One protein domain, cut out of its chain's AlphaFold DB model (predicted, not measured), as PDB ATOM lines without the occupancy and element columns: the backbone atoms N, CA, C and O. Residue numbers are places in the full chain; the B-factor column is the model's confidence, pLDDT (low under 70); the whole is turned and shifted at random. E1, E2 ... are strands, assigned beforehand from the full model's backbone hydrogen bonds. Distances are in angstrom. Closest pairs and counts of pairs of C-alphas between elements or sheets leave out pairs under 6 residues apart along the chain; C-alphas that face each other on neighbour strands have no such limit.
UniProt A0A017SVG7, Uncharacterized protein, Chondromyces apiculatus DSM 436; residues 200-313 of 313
ATOM      1  N   PRO A 200     242.300 159.747 130.934       86.69
ATOM      2  CA  PRO A 200     240.889 159.974 131.184       86.69
ATOM      3  C   PRO A 200     240.714 160.721 132.499       86.69
ATOM      4  O   PRO A 200     241.305 160.364 133.518       86.69
ATOM      5  N   VAL A 201     239.896 161.768 132.472       92.75
ATOM      6  CA  VAL A 201     239.565 162.493 133.689       92.75
ATOM      7  C   VAL A 201     238.466 161.722 134.407       92.75
ATOM      8  O   VAL A 201     237.327 161.664 133.942       92.75
ATOM      9  N   ASP A 202     238.797 161.156 135.565       95.50
ATOM     10  CA  ASP A 202     237.805 160.557 136.450       95.50
ATOM     11  C   ASP A 202     236.939 161.673 137.049       95.50
ATOM     12  O   ASP A 202     237.380 162.433 137.907       95.50
ATOM     13  N   ALA A 203     235.697 161.813 136.584       97.31
ATOM     14  CA  ALA A 203     234.769 162.814 137.105       97.31
ATOM     15  C   ALA A 203     234.326 162.476 138.543       97.31
ATOM     16  O   ALA A 203     234.069 161.318 138.881       97.31
ATOM     17  N   ALA A 204     234.166 163.493 139.398       97.75
ATOM     18  CA  ALA A 204     233.600 163.298 140.736       97.75
ATOM     19  C   ALA A 204     232.080 163.065 140.649       97.75
ATOM     20  O   ALA A 204     231.279 164.001 140.688       97.75
ATOM     21  N   CYS A 205     231.669 161.802 140.514       97.56
ATOM     22  CA  CYS A 205     230.264 161.430 140.294       97.56
ATOM     23  C   CYS A 205     229.327 161.723 141.473       97.56
ATOM     24  O   CYS A 205     228.108 161.646 141.327       97.56
ATOM     25  N   ASP A 206     229.877 162.021 142.646       97.62
ATOM     26  CA  ASP A 206     229.131 162.399 143.842       97.62
ATOM     27  C   ASP A 206     229.095 163.920 144.075       97.62
ATOM     28  O   ASP A 206     228.600 164.368 145.114       97.62
ATOM     29  N   ALA A 207     229.583 164.719 143.118       97.69
ATOM     30  CA  ALA A 207     229.489 166.168 143.179       97.69
ATOM     31  C   ALA A 207     228.008 166.609 143.256       97.69
ATOM     32  O   ALA A 207     227.168 166.133 142.481       97.69
ATOM     33  N   PRO A 208     227.648 167.505 144.191       97.44
ATOM     34  CA  PRO A 208     226.263 167.882 144.438       97.44
ATOM     35  C   PRO A 208     225.617 168.569 143.228       97.44
ATOM     36  O   PRO A 208     226.226 169.399 142.554       97.44
ATOM     37  N   ALA A 209     224.335 168.264 142.997       95.12
ATOM     38  CA  ALA A 209     223.537 168.873 141.929       95.12
ATOM     39  C   ALA A 209     223.387 170.399 142.083       95.12
ATOM     40  O   ALA A 209     223.322 171.113 141.082       95.12
ATOM     41  N   ASP A 210     223.397 170.888 143.322       95.88
ATOM     42  CA  ASP A 210     223.483 172.305 143.651       95.88
ATOM     43  C   ASP A 210     224.888 172.591 144.188       95.88
ATOM     44  O   ASP A 210     225.281 172.062 145.230       95.88
ATOM     45  N   SER A 211     225.655 173.415 143.475       96.75
ATOM     46  CA  SER A 211     226.994 173.815 143.912       96.75
ATOM     47  C   SER A 211     226.894 174.771 145.115       96.75
ATOM     48  O   SER A 211     226.227 175.805 145.011       96.75
ATOM     49  N   PRO A 212     227.564 174.487 146.251       98.00
ATOM     50  CA  PRO A 212     227.620 175.399 147.393       98.00
ATOM     51  C   PRO A 212     228.152 176.798 147.067       98.00
ATOM     52  O   PRO A 212     227.699 177.770 147.675       98.00
ATOM     53  N   SER A 213     229.083 176.923 146.117       97.81
ATOM     54  CA  SER A 213     229.608 178.223 145.689       97.81
ATOM     55  C   SER A 213     228.608 179.039 144.867       97.81
ATOM     56  O   SER A 213     228.782 180.253 144.725       97.81
ATOM     57  N   MET A 214     227.565 178.399 144.319       97.56
ATOM     58  CA  MET A 214     226.570 179.017 143.439       97.56
ATOM     59  C   MET A 214     227.217 179.787 142.274       97.56
ATOM     60  O   MET A 214     226.707 180.818 141.832       97.56
ATOM     61  N   GLY A 215     228.379 179.322 141.806       97.25
ATOM     62  CA  GLY A 215     229.114 179.954 140.715       97.25
ATOM     63  C   GLY A 215     229.661 181.346 141.036       97.25
ATOM     64  O   GLY A 215     229.866 182.131 140.113       97.25
ATOM     65  N   ALA A 216     229.888 181.682 142.311       97.81
ATOM     66  CA  ALA A 216     230.370 183.004 142.726       97.81
ATOM     67  C   ALA A 216     231.757 183.379 142.165       97.81
ATOM     68  O   ALA A 216     232.108 184.558 142.147       97.81
ATOM     69  N   CYS A 217     232.538 182.396 141.712       97.44
ATOM     70  CA  CYS A 217     233.823 182.609 141.050       97.44
ATOM     71  C   CYS A 217     233.698 183.094 139.600       97.44
ATOM     72  O   CYS A 217     234.668 183.604 139.052       97.44
ATOM     73  N   VAL A 218     232.536 182.938 138.958       97.06
ATOM     74  CA  VAL A 218     232.384 183.279 137.540       97.06
ATOM     75  C   VAL A 218     232.358 184.806 137.380       97.06
ATOM     76  O   VAL A 218     231.554 185.471 138.046       97.06
ATOM     77  N   PRO A 219     233.183 185.393 136.490       92.56
ATOM     78  CA  PRO A 219     233.169 186.830 136.240       92.56
ATOM     79  C   PRO A 219     231.776 187.341 135.846       92.56
ATOM     80  O   PRO A 219     231.094 186.753 135.010       92.56
ATOM     81  N   GLN A 220     231.365 188.484 136.402       92.25
ATOM     82  CA  GLN A 220     230.030 189.063 136.161       92.25
ATOM     83  C   GLN A 220     229.765 189.440 134.694       92.25
ATOM     84  O   GLN A 220     228.621 189.681 134.320       92.25
ATOM     85  N   ASN A 221     230.815 189.542 133.880       92.94
ATOM     86  CA  ASN A 221     230.749 189.861 132.458       92.94
ATOM     87  C   ASN A 221     230.745 188.622 131.544       92.94
ATOM     88  O   ASN A 221     230.780 188.796 130.327       92.94
ATOM     89  N   ALA A 222     230.739 187.401 132.090       95.00
ATOM     90  CA  ALA A 222     230.543 186.192 131.292       95.00
ATOM     91  C   ALA A 222     229.128 186.174 130.682       95.00
ATOM     92  O   ALA A 222     228.184 186.690 131.282       95.00
ATOM     93  N   ALA A 223     228.966 185.574 129.495       97.31
ATOM     94  CA  ALA A 223     227.655 185.506 128.838       97.31
ATOM     95  C   ALA A 223     226.660 184.629 129.619       97.31
ATOM     96  O   ALA A 223     225.456 184.876 129.597       97.31
ATOM     97  N   CYS A 224     227.174 183.628 130.334       98.50
ATOM     98  CA  CYS A 224     226.419 182.773 131.234       98.50
ATOM     99  C   CYS A 224     227.319 182.249 132.365       98.50
ATOM    100  O   CYS A 224     228.547 182.357 132.311       98.50
ATOM    101  N   ASN A 225     226.703 181.700 133.410       98.38
ATOM    102  CA  ASN A 225     227.384 181.094 134.545       98.38
ATOM    103  C   ASN A 225     227.374 179.558 134.408       98.38
ATOM    104  O   ASN A 225     226.306 178.967 134.569       98.38
ATOM    105  N   PRO A 226     228.519 178.900 134.154       98.25
ATOM    106  CA  PRO A 226     228.578 177.457 133.893       98.25
ATOM    107  C   PRO A 226     228.194 176.594 135.100       98.25
ATOM    108  O   PRO A 226     227.656 175.506 134.938       98.25
ATOM    109  N   VAL A 227     228.396 177.091 136.324       98.31
ATOM    110  CA  VAL A 227     228.089 176.357 137.564       98.31
ATOM    111  C   VAL A 227     226.582 176.330 137.851       98.31
ATOM    112  O   VAL A 227     226.059 175.345 138.365       98.31
ATOM    113  N   THR A 228     225.867 177.409 137.521       97.94
ATOM    114  CA  THR A 228     224.431 177.578 137.842       97.94
ATOM    115  C   THR A 228     223.510 177.570 136.625       97.94
ATOM    116  O   THR A 228     222.291 177.620 136.778       97.94
ATOM    117  N   ASN A 229     224.076 177.561 135.420       98.12
ATOM    118  CA  ASN A 229     223.395 177.791 134.146       98.12
ATOM    119  C   ASN A 229     222.711 179.166 133.999       98.12
ATOM    120  O   ASN A 229     221.925 179.382 133.073       98.12
ATOM    121  N   ALA A 230     222.976 180.121 134.898       98.00
ATOM    122  CA  ALA A 230     222.363 181.444 134.818       98.00
ATOM    123  C   ALA A 230     222.787 182.169 133.527       98.00
ATOM    124  O   ALA A 230     223.965 182.201 133.190       98.00
ATOM    125  N   GLY A 231     221.828 182.767 132.815       97.50
ATOM    126  CA  GLY A 231     222.043 183.426 131.517       97.50
ATOM    127  C   GLY A 231     221.510 182.626 130.325       97.50
ATOM    128  O   GLY A 231     221.094 183.227 129.337       97.50
ATOM    129  N   CYS A 232     221.405 181.299 130.446       98.19
ATOM    130  CA  CYS A 232     220.831 180.442 129.410       98.19
ATOM    131  C   CYS A 232     219.332 180.243 129.648       98.19
ATOM    132  O   CYS A 232     218.911 179.528 130.554       98.19
ATOM    133  N   THR A 233     218.511 180.952 128.872       97.38
ATOM    134  CA  THR A 233     217.050 181.004 129.068       97.38
ATOM    135  C   THR A 233     216.276 179.962 128.268       97.38
ATOM    136  O   THR A 233     215.081 179.791 128.495       97.38
ATOM    137  N   GLU A 234     216.919 179.312 127.299       97.88
ATOM    138  CA  GLU A 234     216.287 178.284 126.476       97.88
ATOM    139  C   GLU A 234     216.233 176.954 127.236       97.88
ATOM    140  O   GLU A 234     217.206 176.535 127.868       97.88
ATOM    141  N   GLU A 235     215.084 176.284 127.199       97.06
ATOM    142  CA  GLU A 235     214.902 175.004 127.877       97.06
ATOM    143  C   GLU A 235     215.837 173.943 127.278       97.06
ATOM    144  O   GLU A 235     215.871 173.739 126.069       97.06
ATOM    145  N   GLY A 236     216.616 173.277 128.132       95.88
ATOM    146  CA  GLY A 236     217.605 172.288 127.701       95.88
ATOM    147  C   GLY A 236     218.906 172.876 127.140       95.88
ATOM    148  O   GLY A 236     219.757 172.101 126.708       95.88
ATOM    149  N   SER A 237     219.085 174.204 127.149       98.19
ATOM    150  CA  SER A 237     220.386 174.835 126.872       98.19
ATOM    151  C   SER A 237     221.317 174.759 128.087       98.19
ATOM    152  O   SER A 237     220.858 174.803 129.235       98.19
ATOM    153  N   ALA A 238     222.622 174.653 127.835       98.50
ATOM    154  CA  ALA A 238     223.653 174.575 128.866       98.50
ATOM    155  C   ALA A 238     224.733 175.643 128.650       98.50
ATOM    156  O   ALA A 238     225.157 175.896 127.525       98.50
ATOM    157  N   CYS A 239     225.168 176.281 129.731       98.50
ATOM    158  CA  CYS A 239     226.320 177.165 129.745       98.50
ATOM    159  C   CYS A 239     227.602 176.332 129.812       98.50
ATOM    160  O   CYS A 239     227.865 175.712 130.842       98.50
ATOM    161  N   ASP A 240     228.392 176.344 128.746       97.69
ATOM    162  CA  ASP A 240     229.637 175.576 128.640       97.69
ATOM    163  C   ASP A 240     230.744 176.451 128.025       97.69
ATOM    164  O   ASP A 240     230.510 177.604 127.639       97.69
ATOM    165  N   ILE A 241     231.968 175.937 127.971       95.50
ATOM    166  CA  ILE A 241     233.139 176.624 127.432       95.50
ATOM    167  C   ILE A 241     233.186 176.511 125.900       95.50
ATOM    168  O   ILE A 241     233.129 175.431 125.320       95.50
ATOM    169  N   ALA A 242     233.285 177.651 125.218       93.12
ATOM    170  CA  ALA A 242     233.537 177.711 123.783       93.12
ATOM    171  C   ALA A 242     235.017 177.433 123.470       93.12
ATOM    172  O   ALA A 242     235.866 177.638 124.338       93.12
ATOM    173  N   PRO A 243     235.371 177.101 122.213       84.06
ATOM    174  CA  PRO A 243     236.772 176.993 121.791       84.06
ATOM    175  C   PRO A 243     237.613 178.251 122.078       84.06
ATOM    176  O   PRO A 243     238.815 178.164 122.296       84.06
ATOM    177  N   SER A 244     236.977 179.425 122.148       85.06
ATOM    178  CA  SER A 244     237.618 180.691 122.532       85.06
ATOM    179  C   SER A 244     237.961 180.804 124.027       85.06
ATOM    180  O   SER A 244     238.541 181.804 124.449       85.06
ATOM    181  N   GLY A 245     237.559 179.830 124.848       90.00
ATOM    182  CA  GLY A 245     237.662 179.852 126.308       90.00
ATOM    183  C   GLY A 245     236.560 180.655 127.009       90.00
ATOM    184  O   GLY A 245     236.522 180.705 128.237       90.00
ATOM    185  N   ALA A 246     235.655 181.295 126.262       95.19
ATOM    186  CA  ALA A 246     234.533 182.036 126.830       95.19
ATOM    187  C   ALA A 246     233.349 181.112 127.148       95.19
ATOM    188  O   ALA A 246     233.026 180.221 126.367       95.19
ATOM    189  N   PHE A 247     232.652 181.364 128.257       97.50
ATOM    190  CA  PHE A 247     231.399 180.670 128.556       97.50
ATOM    191  C   PHE A 247     230.259 181.205 127.691       97.50
ATOM    192  O   PHE A 247     230.036 182.420 127.651       97.50
ATOM    193  N   GLN A 248     229.526 180.307 127.037       97.75
ATOM    194  CA  GLN A 248     228.358 180.630 126.218       97.75
ATOM    195  C   GLN A 248     227.259 179.575 126.362       97.75
ATOM    196  O   GLN A 248     227.505 178.448 126.783       97.75
ATOM    197  N   CYS A 249     226.035 179.949 125.994       98.44
ATOM    198  CA  CYS A 249     224.906 179.029 125.995       98.44
ATOM    199  C   CYS A 249     224.916 178.177 124.728       98.44
ATOM    200  O   CYS A 249     224.761 178.701 123.625       98.44
ATOM    201  N   PHE A 250     225.050 176.869 124.900       97.50
ATOM    202  CA  PHE A 250     224.897 175.889 123.839       97.50
ATOM    203  C   PHE A 250     223.432 175.453 123.735       97.50
ATOM    204  O   PHE A 250     222.789 175.208 124.764       97.50
ATOM    205  N   PRO A 251     222.876 175.384 122.513       97.44
ATOM    206  CA  PRO A 251     221.473 175.046 122.302       97.44
ATOM    207  C   PRO A 251     221.173 173.603 122.725       97.44
ATOM    208  O   PRO A 251     222.066 172.762 122.813       97.44
ATOM    209  N   ALA A 252     219.900 173.320 122.995       96.50
ATOM    210  CA  ALA A 252     219.420 171.983 123.337       96.50
ATOM    211  C   ALA A 252     219.617 170.968 122.180       96.50
ATOM    212  O   ALA A 252     219.623 171.373 121.015       96.50
ATOM    213  N   PRO A 253     219.683 169.648 122.464       96.81
ATOM    214  CA  PRO A 253     219.533 169.013 123.777       96.81
ATOM    215  C   PRO A 253     220.856 168.815 124.536       96.81
ATOM    216  O   PRO A 253     221.794 168.203 124.032       96.81
ATOM    217  N   ASN A 254     220.870 169.235 125.804       97.94
ATOM    218  CA  ASN A 254     221.949 168.982 126.760       97.94
ATOM    219  C   ASN A 254     221.381 168.195 127.947       97.94
ATOM    220  O   ASN A 254     220.742 168.762 128.836       97.94
ATOM    221  N   THR A 255     221.515 166.869 127.911       97.81
ATOM    222  CA  THR A 255     220.763 165.960 128.795       97.81
ATOM    223  C   THR A 255     221.610 164.912 129.502       97.81
ATOM    224  O   THR A 255     221.080 164.260 130.396       97.81
ATOM    225  N   GLN A 256     222.879 164.733 129.125       98.38
ATOM    226  CA  GLN A 256     223.742 163.715 129.733       98.38
ATOM    227  C   GLN A 256     224.053 164.097 131.184       98.38
ATOM    228  O   GLN A 256     224.503 165.212 131.464       98.38
ATOM    229  N   ALA A 257     223.764 163.204 132.124       98.06
ATOM    230  CA  ALA A 257     224.019 163.428 133.538       98.06
ATOM    231  C   ALA A 257     225.526 163.394 133.848       98.06
ATOM    232  O   ALA A 257     226.340 162.933 133.052       98.06
ATOM    233  N   ILE A 258     225.912 163.868 135.036       98.00
ATOM    234  CA  ILE A 258     227.297 163.738 135.510       98.00
ATOM    235  C   ILE A 258     227.693 162.253 135.508       98.00
ATOM    236  O   ILE A 258     226.927 161.404 135.963       98.00
ATOM    237  N   CYS A 259     228.889 161.967 134.999       97.50
ATOM    238  CA  CYS A 259     229.440 160.635 134.751       97.50
ATOM    239  C   CYS A 259     228.774 159.805 133.643       97.50
ATOM    240  O   CYS A 259     229.122 158.635 133.475       97.50
ATOM    241  N   GLU A 260     227.869 160.384 132.853       97.88
ATOM    242  CA  GLU A 260     227.431 159.770 131.598       97.88
ATOM    243  C   GLU A 260     228.384 160.130 130.444       97.88
ATOM    244  O   GLU A 260     229.044 161.178 130.488       97.88
ATOM    245  N   PRO A 261     228.479 159.275 129.407       97.12
ATOM    246  CA  PRO A 261     229.259 159.586 128.223       97.12
ATOM    247  C   PRO A 261     228.724 160.821 127.493       97.12
ATOM    248  O   PRO A 261     227.514 160.998 127.356       97.12
ATOM    249  N   CYS A 262     229.625 161.629 126.944       97.56
ATOM    250  CA  CYS A 262     229.291 162.816 126.165       97.56
ATOM    251  C   CYS A 262     230.095 162.888 124.870       97.56
ATOM    252  O   CYS A 262     231.280 162.561 124.818       97.56
ATOM    253  N   SER A 263     229.420 163.285 123.797       95.06
ATOM    254  CA  SER A 263     229.996 163.522 122.471       95.06
ATOM    255  C   SER A 263     228.914 164.053 121.533       95.06
ATOM    256  O   SER A 263     227.729 164.047 121.864       95.06
ATOM    257  N   GLN A 264     229.289 164.410 120.309       89.50
ATOM    258  CA  GLN A 264     228.318 164.745 119.269       89.50
ATOM    259  C   GLN A 264     227.345 163.588 118.956       89.50
ATOM    260  O   GLN A 264     226.189 163.835 118.622       89.50
ATOM    261  N   SER A 265     227.785 162.328 119.070       91.62
ATOM    262  CA  SER A 265     226.974 161.153 118.713       91.62
ATOM    263  C   SER A 265     226.099 160.630 119.855       91.62
ATOM    264  O   SER A 265     225.088 159.977 119.594       91.62
ATOM    265  N   VAL A 266     226.466 160.912 121.109       93.31
ATOM    266  CA  VAL A 266     225.741 160.450 122.310       93.31
ATOM    267  C   VAL A 266     224.927 161.578 122.957       93.31
ATOM    268  O   VAL A 266     223.910 161.318 123.598       93.31
ATOM    269  N   GLY A 267     225.320 162.835 122.750       95.88
ATOM    270  CA  GLY A 267     224.721 164.026 123.350       95.88
ATOM    271  C   GLY A 267     225.671 164.738 124.312       95.88
ATOM    272  O   GLY A 267     226.735 164.225 124.666       95.88
ATOM    273  N   TYR A 268     225.268 165.932 124.742       97.75
ATOM    274  CA  TYR A 268     226.074 166.816 125.582       97.75
ATOM    275  C   TYR A 268     225.559 166.888 127.023       97.75
ATOM    276  O   TYR A 268     224.426 166.493 127.327       97.75
ATOM    277  N   CYS A 269     226.424 167.374 127.910       98.50
ATOM    278  CA  CYS A 269     226.215 167.390 129.352       98.50
ATOM    279  C   CYS A 269     225.104 168.341 129.771       98.50
ATOM    280  O   CYS A 269     225.029 169.470 129.304       98.50
ATOM    281  N   ALA A 270     224.255 167.883 130.685       98.50
ATOM    282  CA  ALA A 270     223.194 168.679 131.277       98.50
ATOM    283  C   ALA A 270     223.742 169.949 131.969       98.50
ATOM    284  O   ALA A 270     224.913 169.986 132.360       98.50
ATOM    285  N   PRO A 271     222.894 170.976 132.181       98.56
ATOM    286  CA  PRO A 271     223.267 172.202 132.885       98.56
ATOM    287  C   PRO A 271     224.086 171.974 134.164       98.56
ATOM    288  O   PRO A 271     223.709 171.175 135.025       98.56
ATOM    289  N   GLY A 272     225.193 172.710 134.300       98.12
ATOM    290  CA  GLY A 272     226.144 172.551 135.404       98.12
ATOM    291  C   GLY A 272     227.285 171.567 135.127       98.12
ATOM    292  O   GLY A 272     228.156 171.411 135.985       98.12
ATOM    293  N   GLY A 273     227.296 170.899 133.970       98.06
ATOM    294  CA  GLY A 273     228.368 170.001 133.550       98.06
ATOM    295  C   GLY A 273     229.024 170.392 132.228       98.06
ATOM    296  O   GLY A 273     228.489 171.196 131.473       98.06
ATOM    297  N   THR A 274     230.179 169.786 131.963       98.19
ATOM    298  CA  THR A 274     230.959 169.898 130.724       98.19
ATOM    299  C   THR A 274     231.556 168.547 130.356       98.19
ATOM    300  O   THR A 274     231.728 167.675 131.216       98.19
ATOM    301  N   CYS A 275     231.861 168.359 129.076       97.44
ATOM    302  CA  CYS A 275     232.445 167.126 128.572       97.44
ATOM    303  C   CYS A 275     233.972 167.158 128.729       97.44
ATOM    304  O   CYS A 275     234.657 167.853 127.982       97.44
ATOM    305  N   VAL A 276     234.511 166.423 129.706       95.56
ATOM    306  CA  VAL A 276     235.959 166.395 129.983       95.56
ATOM    307  C   VAL A 276     236.696 165.375 129.102       95.56
ATOM    308  O   VAL A 276     236.055 164.491 128.516       95.56
ATOM    309  N   PRO A 277     238.041 165.459 128.994       90.50
ATOM    310  CA  PRO A 277     238.842 164.432 128.332       90.50
ATOM    311  C   PRO A 277     238.492 163.012 128.797       90.50
ATOM    312  O   PRO A 277     238.372 162.752 129.993       90.50
ATOM    313  N   GLY A 278     238.299 162.096 127.843       86.38
ATOM    314  CA  GLY A 278     237.711 160.774 128.101       86.38
ATOM    315  C   GLY A 278     236.192 160.703 127.881       86.38
ATOM    316  O   GLY A 278     235.579 159.689 128.208       86.38
ATOM    317  N   SER A 279     235.583 161.750 127.310       93.06
ATOM    318  CA  SER A 279     234.182 161.764 126.857       93.06
ATOM    319  C   SER A 279     233.175 161.469 127.968       93.06
ATOM    320  O   SER A 279     232.212 160.737 127.755       93.06
ATOM    321  N   THR A 280     233.391 162.037 129.154       97.00
ATOM    322  CA  THR A 280     232.502 161.884 130.315       97.00
ATOM    323  C   THR A 280     232.068 163.251 130.835       97.00
ATOM    324  O   THR A 280     232.849 164.199 130.827       97.00
ATOM    325  N   CYS A 281     230.821 163.382 131.288       98.38
ATOM    326  CA  CYS A 281     230.348 164.627 131.884       98.38
ATOM    327  C   CYS A 281     230.904 164.834 133.298       98.38
ATOM    328  O   CYS A 281     230.632 164.034 134.194       98.38
ATOM    329  N   ALA A 282     231.603 165.945 133.524       98.31
ATOM    330  CA  ALA A 282     232.031 166.398 134.847       98.31
ATOM    331  C   ALA A 282     231.341 167.711 135.221       98.31
ATOM    332  O   ALA A 282     230.913 168.473 134.360       98.31
ATOM    333  N   ARG A 283     231.217 167.981 136.521       98.50
ATOM    334  CA  ARG A 283     230.550 169.180 137.042       98.50
ATOM    335  C   ARG A 283     231.506 170.369 137.069       98.50
ATOM    336  O   ARG A 283     232.658 170.195 137.442       98.50
ATOM    337  N   PHE A 284     231.037 171.567 136.736       98.62
ATOM    338  CA  PHE A 284     231.816 172.788 136.965       98.62
ATOM    339  C   PHE A 284     231.922 173.121 138.458       98.62
ATOM    340  O   PHE A 284     230.988 172.876 139.222       98.62
ATOM    341  N   CYS A 285     233.028 173.744 138.863       98.69
ATOM    342  CA  CYS A 285     233.279 174.139 140.249       98.69
ATOM    343  C   CYS A 285     234.016 175.470 140.364       98.69
ATOM    344  O   CYS A 285     234.757 175.879 139.469       98.69
ATOM    345  N   CYS A 286     233.843 176.128 141.505       98.44
ATOM    346  CA  CYS A 286     234.659 177.256 141.937       98.44
ATOM    347  C   CYS A 286     235.776 176.830 142.893       98.44
ATOM    348  O   CYS A 286     236.876 177.396 142.860       98.44
ATOM    349  N   ASP A 287     235.483 175.853 143.751       98.19
ATOM    350  CA  ASP A 287     236.401 175.274 144.725       98.19
ATOM    351  C   ASP A 287     236.002 173.832 145.079       98.19
ATOM    352  O   ASP A 287     234.997 173.310 144.596       98.19
ATOM    353  N   ASP A 288     236.809 173.170 145.911       98.00
ATOM    354  CA  ASP A 288     236.625 171.758 146.276       98.00
ATOM    355  C   ASP A 288     235.299 171.484 147.000       98.00
ATOM    356  O   ASP A 288     234.794 170.363 146.967       98.00
ATOM    357  N   GLY A 289     234.694 172.500 147.627       98.00
ATOM    358  CA  GLY A 289     233.385 172.379 148.263       98.00
ATOM    359  C   GLY A 289     232.264 172.053 147.272       98.00
ATOM    360  O   GLY A 289     231.234 171.513 147.677       98.00
ATOM    361  N   ASP A 290     232.475 172.321 145.981       98.38
ATOM    362  CA  ASP A 290     231.540 171.998 144.902       98.38
ATOM    363  C   ASP A 290     231.635 170.551 144.408       98.38
ATOM    364  O   ASP A 290     230.798 170.136 143.607       98.38
ATOM    365  N   CYS A 291     232.620 169.775 144.874       98.31
ATOM    366  CA  CYS A 291     233.009 168.517 144.235       98.31
ATOM    367  C   CYS A 291     232.753 167.256 145.059       98.31
ATOM    368  O   CYS A 291     233.259 166.195 144.709       98.31
ATOM    369  N   GLY A 292     231.948 167.334 146.121       96.44
ATOM    370  CA  GLY A 292     231.632 166.155 146.931       96.44
ATOM    371  C   GLY A 292     232.890 165.588 147.590       96.44
ATOM    372  O   GLY A 292     233.484 166.253 148.439       96.44
ATOM    373  N   THR A 293     233.281 164.363 147.225       97.06
ATOM    374  CA  THR A 293     234.552 163.760 147.678       97.06
ATOM    375  C   THR A 293     235.743 164.044 146.756       97.06
ATOM    376  O   THR A 293     236.867 163.670 147.091       97.06
ATOM    377  N   GLY A 294     235.510 164.705 145.620       97.56
ATOM    378  CA  GLY A 294     236.518 165.088 144.636       97.56
ATOM    379  C   GLY A 294     237.258 166.396 144.936       97.56
ATOM    380  O   GLY A 294     237.278 166.902 146.056       97.56
ATOM    381  N   THR A 295     237.897 166.947 143.906       98.06
ATOM    382  CA  THR A 295     238.656 168.210 143.930       98.06
ATOM    383  C   THR A 295     238.281 169.056 142.716       98.06
ATOM    384  O   THR A 295     237.908 168.519 141.671       98.06
ATOM    385  N   CYS A 296     238.370 170.376 142.846       98.19
ATOM    386  CA  CYS A 296     238.132 171.298 141.749       98.19
ATOM    387  C   CYS A 296     239.405 171.515 140.923       98.19
ATOM    388  O   CYS A 296     240.259 172.336 141.277       98.19
ATOM    389  N   ASP A 297     239.534 170.803 139.803       97.25
ATOM    390  CA  ASP A 297     240.667 170.958 138.895       97.25
ATOM    391  C   ASP A 297     240.427 172.108 137.912       97.25
ATOM    392  O   ASP A 297     239.635 172.031 136.970       97.25
ATOM    393  N   LYS A 298     241.142 173.207 138.142       96.00
ATOM    394  CA  LYS A 298     241.090 174.413 137.310       96.00
ATOM    395  C   LYS A 298     242.034 174.366 136.110       96.00
ATOM    396  O   LYS A 298     241.918 175.182 135.195       96.00
ATOM    397  N   THR A 299     242.965 173.414 136.094       94.31
ATOM    398  CA  THR A 299     243.959 173.282 135.026       94.31
ATOM    399  C   THR A 299     243.341 172.740 133.742       94.31
ATOM    400  O   THR A 299     243.732 173.182 132.664       94.31
ATOM    401  N   LEU A 300     242.308 171.895 133.853       92.62
ATOM    402  CA  LEU A 300     241.591 171.315 132.712       92.62
ATOM    403  C   LEU A 300     240.887 172.357 131.831       92.62
ATOM    404  O   LEU A 300     240.748 172.146 130.632       92.62
ATOM    405  N   LEU A 301     240.484 173.495 132.405       93.12
ATOM    406  CA  LEU A 301     239.873 174.611 131.667       93.12
ATOM    407  C   LEU A 301     240.853 175.761 131.395       93.12
ATOM    408  O   LEU A 301     240.448 176.796 130.869       93.12
ATOM    409  N   ASN A 302     242.116 175.632 131.822       90.25
ATOM    410  CA  ASN A 302     243.102 176.718 131.834       90.25
ATOM    411  C   ASN A 302     242.530 178.038 132.401       90.25
ATOM    412  O   ASN A 302     242.736 179.126 131.859       90.25
ATOM    413  N   SER A 303     241.775 177.935 133.492       92.81
ATOM    414  CA  SER A 303     241.097 179.057 134.138       92.81
ATOM    415  C   SER A 303     241.617 179.210 135.566       92.81
ATOM    416  O   SER A 303     242.030 178.244 136.199       92.81
ATOM    417  N   THR A 304     241.637 180.430 136.100       94.94
ATOM    418  CA  THR A 304     242.008 180.663 137.510       94.94
ATOM    419  C   THR A 304     240.814 180.563 138.455       94.94
ATOM    420  O   THR A 304     240.979 180.350 139.660       94.94
ATOM    421  N   ASP A 305     239.605 180.696 137.916       96.62
ATOM    422  CA  ASP A 305     238.408 180.967 138.706       96.62
ATOM    423  C   ASP A 305     237.474 179.759 138.727       96.62
ATOM    424  O   ASP A 305     237.086 179.314 139.807       96.62
ATOM    425  N   VAL A 306     237.199 179.189 137.554       97.81
ATOM    426  CA  VAL A 306     236.341 178.014 137.337       97.81
ATOM    427  C   VAL A 306     237.193 176.790 137.000       97.81
ATOM    428  O   VAL A 306     238.160 176.911 136.245       97.81
ATOM    429  N   GLY A 307     236.825 175.628 137.533       97.75
ATOM    430  CA  GLY A 307     237.385 174.322 137.183       97.75
ATOM    431  C   GLY A 307     236.304 173.274 136.943       97.75
ATOM    432  O   GLY A 307     235.123 173.605 136.804       97.75
ATOM    433  N   VAL A 308     236.716 172.008 136.932       98.19
ATOM    434  CA  VAL A 308     235.827 170.841 136.868       98.19
ATOM    435  C   VAL A 308     236.076 169.898 138.042       98.19
ATOM    436  O   VAL A 308     237.202 169.745 138.512       98.19
ATOM    437  N   CYS A 309     235.015 169.271 138.533       98.56
ATOM    438  CA  CYS A 309     235.084 168.328 139.633       98.56
ATOM    439  C   CYS A 309     235.612 166.976 139.167       98.56
ATOM    440  O   CYS A 309     234.931 166.247 138.438       98.56
ATOM    441  N   VAL A 310     236.794 166.629 139.660       97.75
ATOM    442  CA  VAL A 310     237.483 165.365 139.388       97.75
ATOM    443  C   VAL A 310     237.567 164.526 140.659       97.75
ATOM    444  O   VAL A 310     237.566 165.068 141.768       97.75
ATOM    445  N   ALA A 311     237.603 163.206 140.522       96.69
ATOM    446  CA  ALA A 311     237.795 162.286 141.631       96.69
ATOM    447  C   ALA A 311     239.129 162.575 142.339       96.69
ATOM    448  O   ALA A 311     240.105 163.006 141.726       96.69
ATOM    449  N   ALA A 312     239.171 162.351 143.652       88.00
ATOM    450  CA  ALA A 312     240.411 162.473 144.404       88.00
ATOM    451  C   ALA A 312     241.363 161.323 144.020       88.00
ATOM    452  O   ALA A 312     241.033 160.158 144.254       88.00
ATOM    453  N   ASN A 313     242.516 161.666 143.437       67.75
ATOM    454  CA  ASN A 313     243.609 160.732 143.129       67.75
ATOM    455  C   ASN A 313     244.273 160.154 144.389       67.75
ATOM    456  O   ASN A 313     244.432 160.904 145.383       67.75
TER     457      ASN A 313
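This is residues 200 to 313 of the 313 residues of an uncharacterized protein of Chondromyces apiculatus DSM 436 (UniProt A0A017SVG7). With little regular structure, this is a rounded body of loops around a small twisted antiparallel sheet, E4 E5 E7 E6 in that order, with the hairpin E1 and E2 beside E4. The 114 printed residues have seven named strands, E1 to E7, and no named helix: all strand, on 28 residues. It is compact, radius of gyration of the C-alphas 12.4 A, spans 35 by 33 by 25 A.

E5, residues 280 to 285, forms a hairpin with E4, residues 273 to 276: N 274 and O 282 are 2.8 A apart. E7, residues 307 to 310, is antiparallel to E5, N 309 and O 283 at 2.8 A. E6, residues 295 to 297, forms a hairpin with E7, N 297 and O 308 at 2.9 A. E1, residues 238 to 241, forms a hairpin with E2, residues 247 to 250, N 240 and O 248 at 3.0 A. The closest C-alphas of E1 and E4, Asp 240 and Thr 274, are 6.2 A apart. E3, residues 254 to 256, pairs with no named strand.

E1 begins at C-alpha 238 (223.653, 174.575, 128.866). E5 spans 15.8 A. E7 ends at C-alpha 310 (237.483, 165.365, 139.388).

The printed part has no cut. The link E3 to E4 is long. Residue 313 is under pLDDT 70.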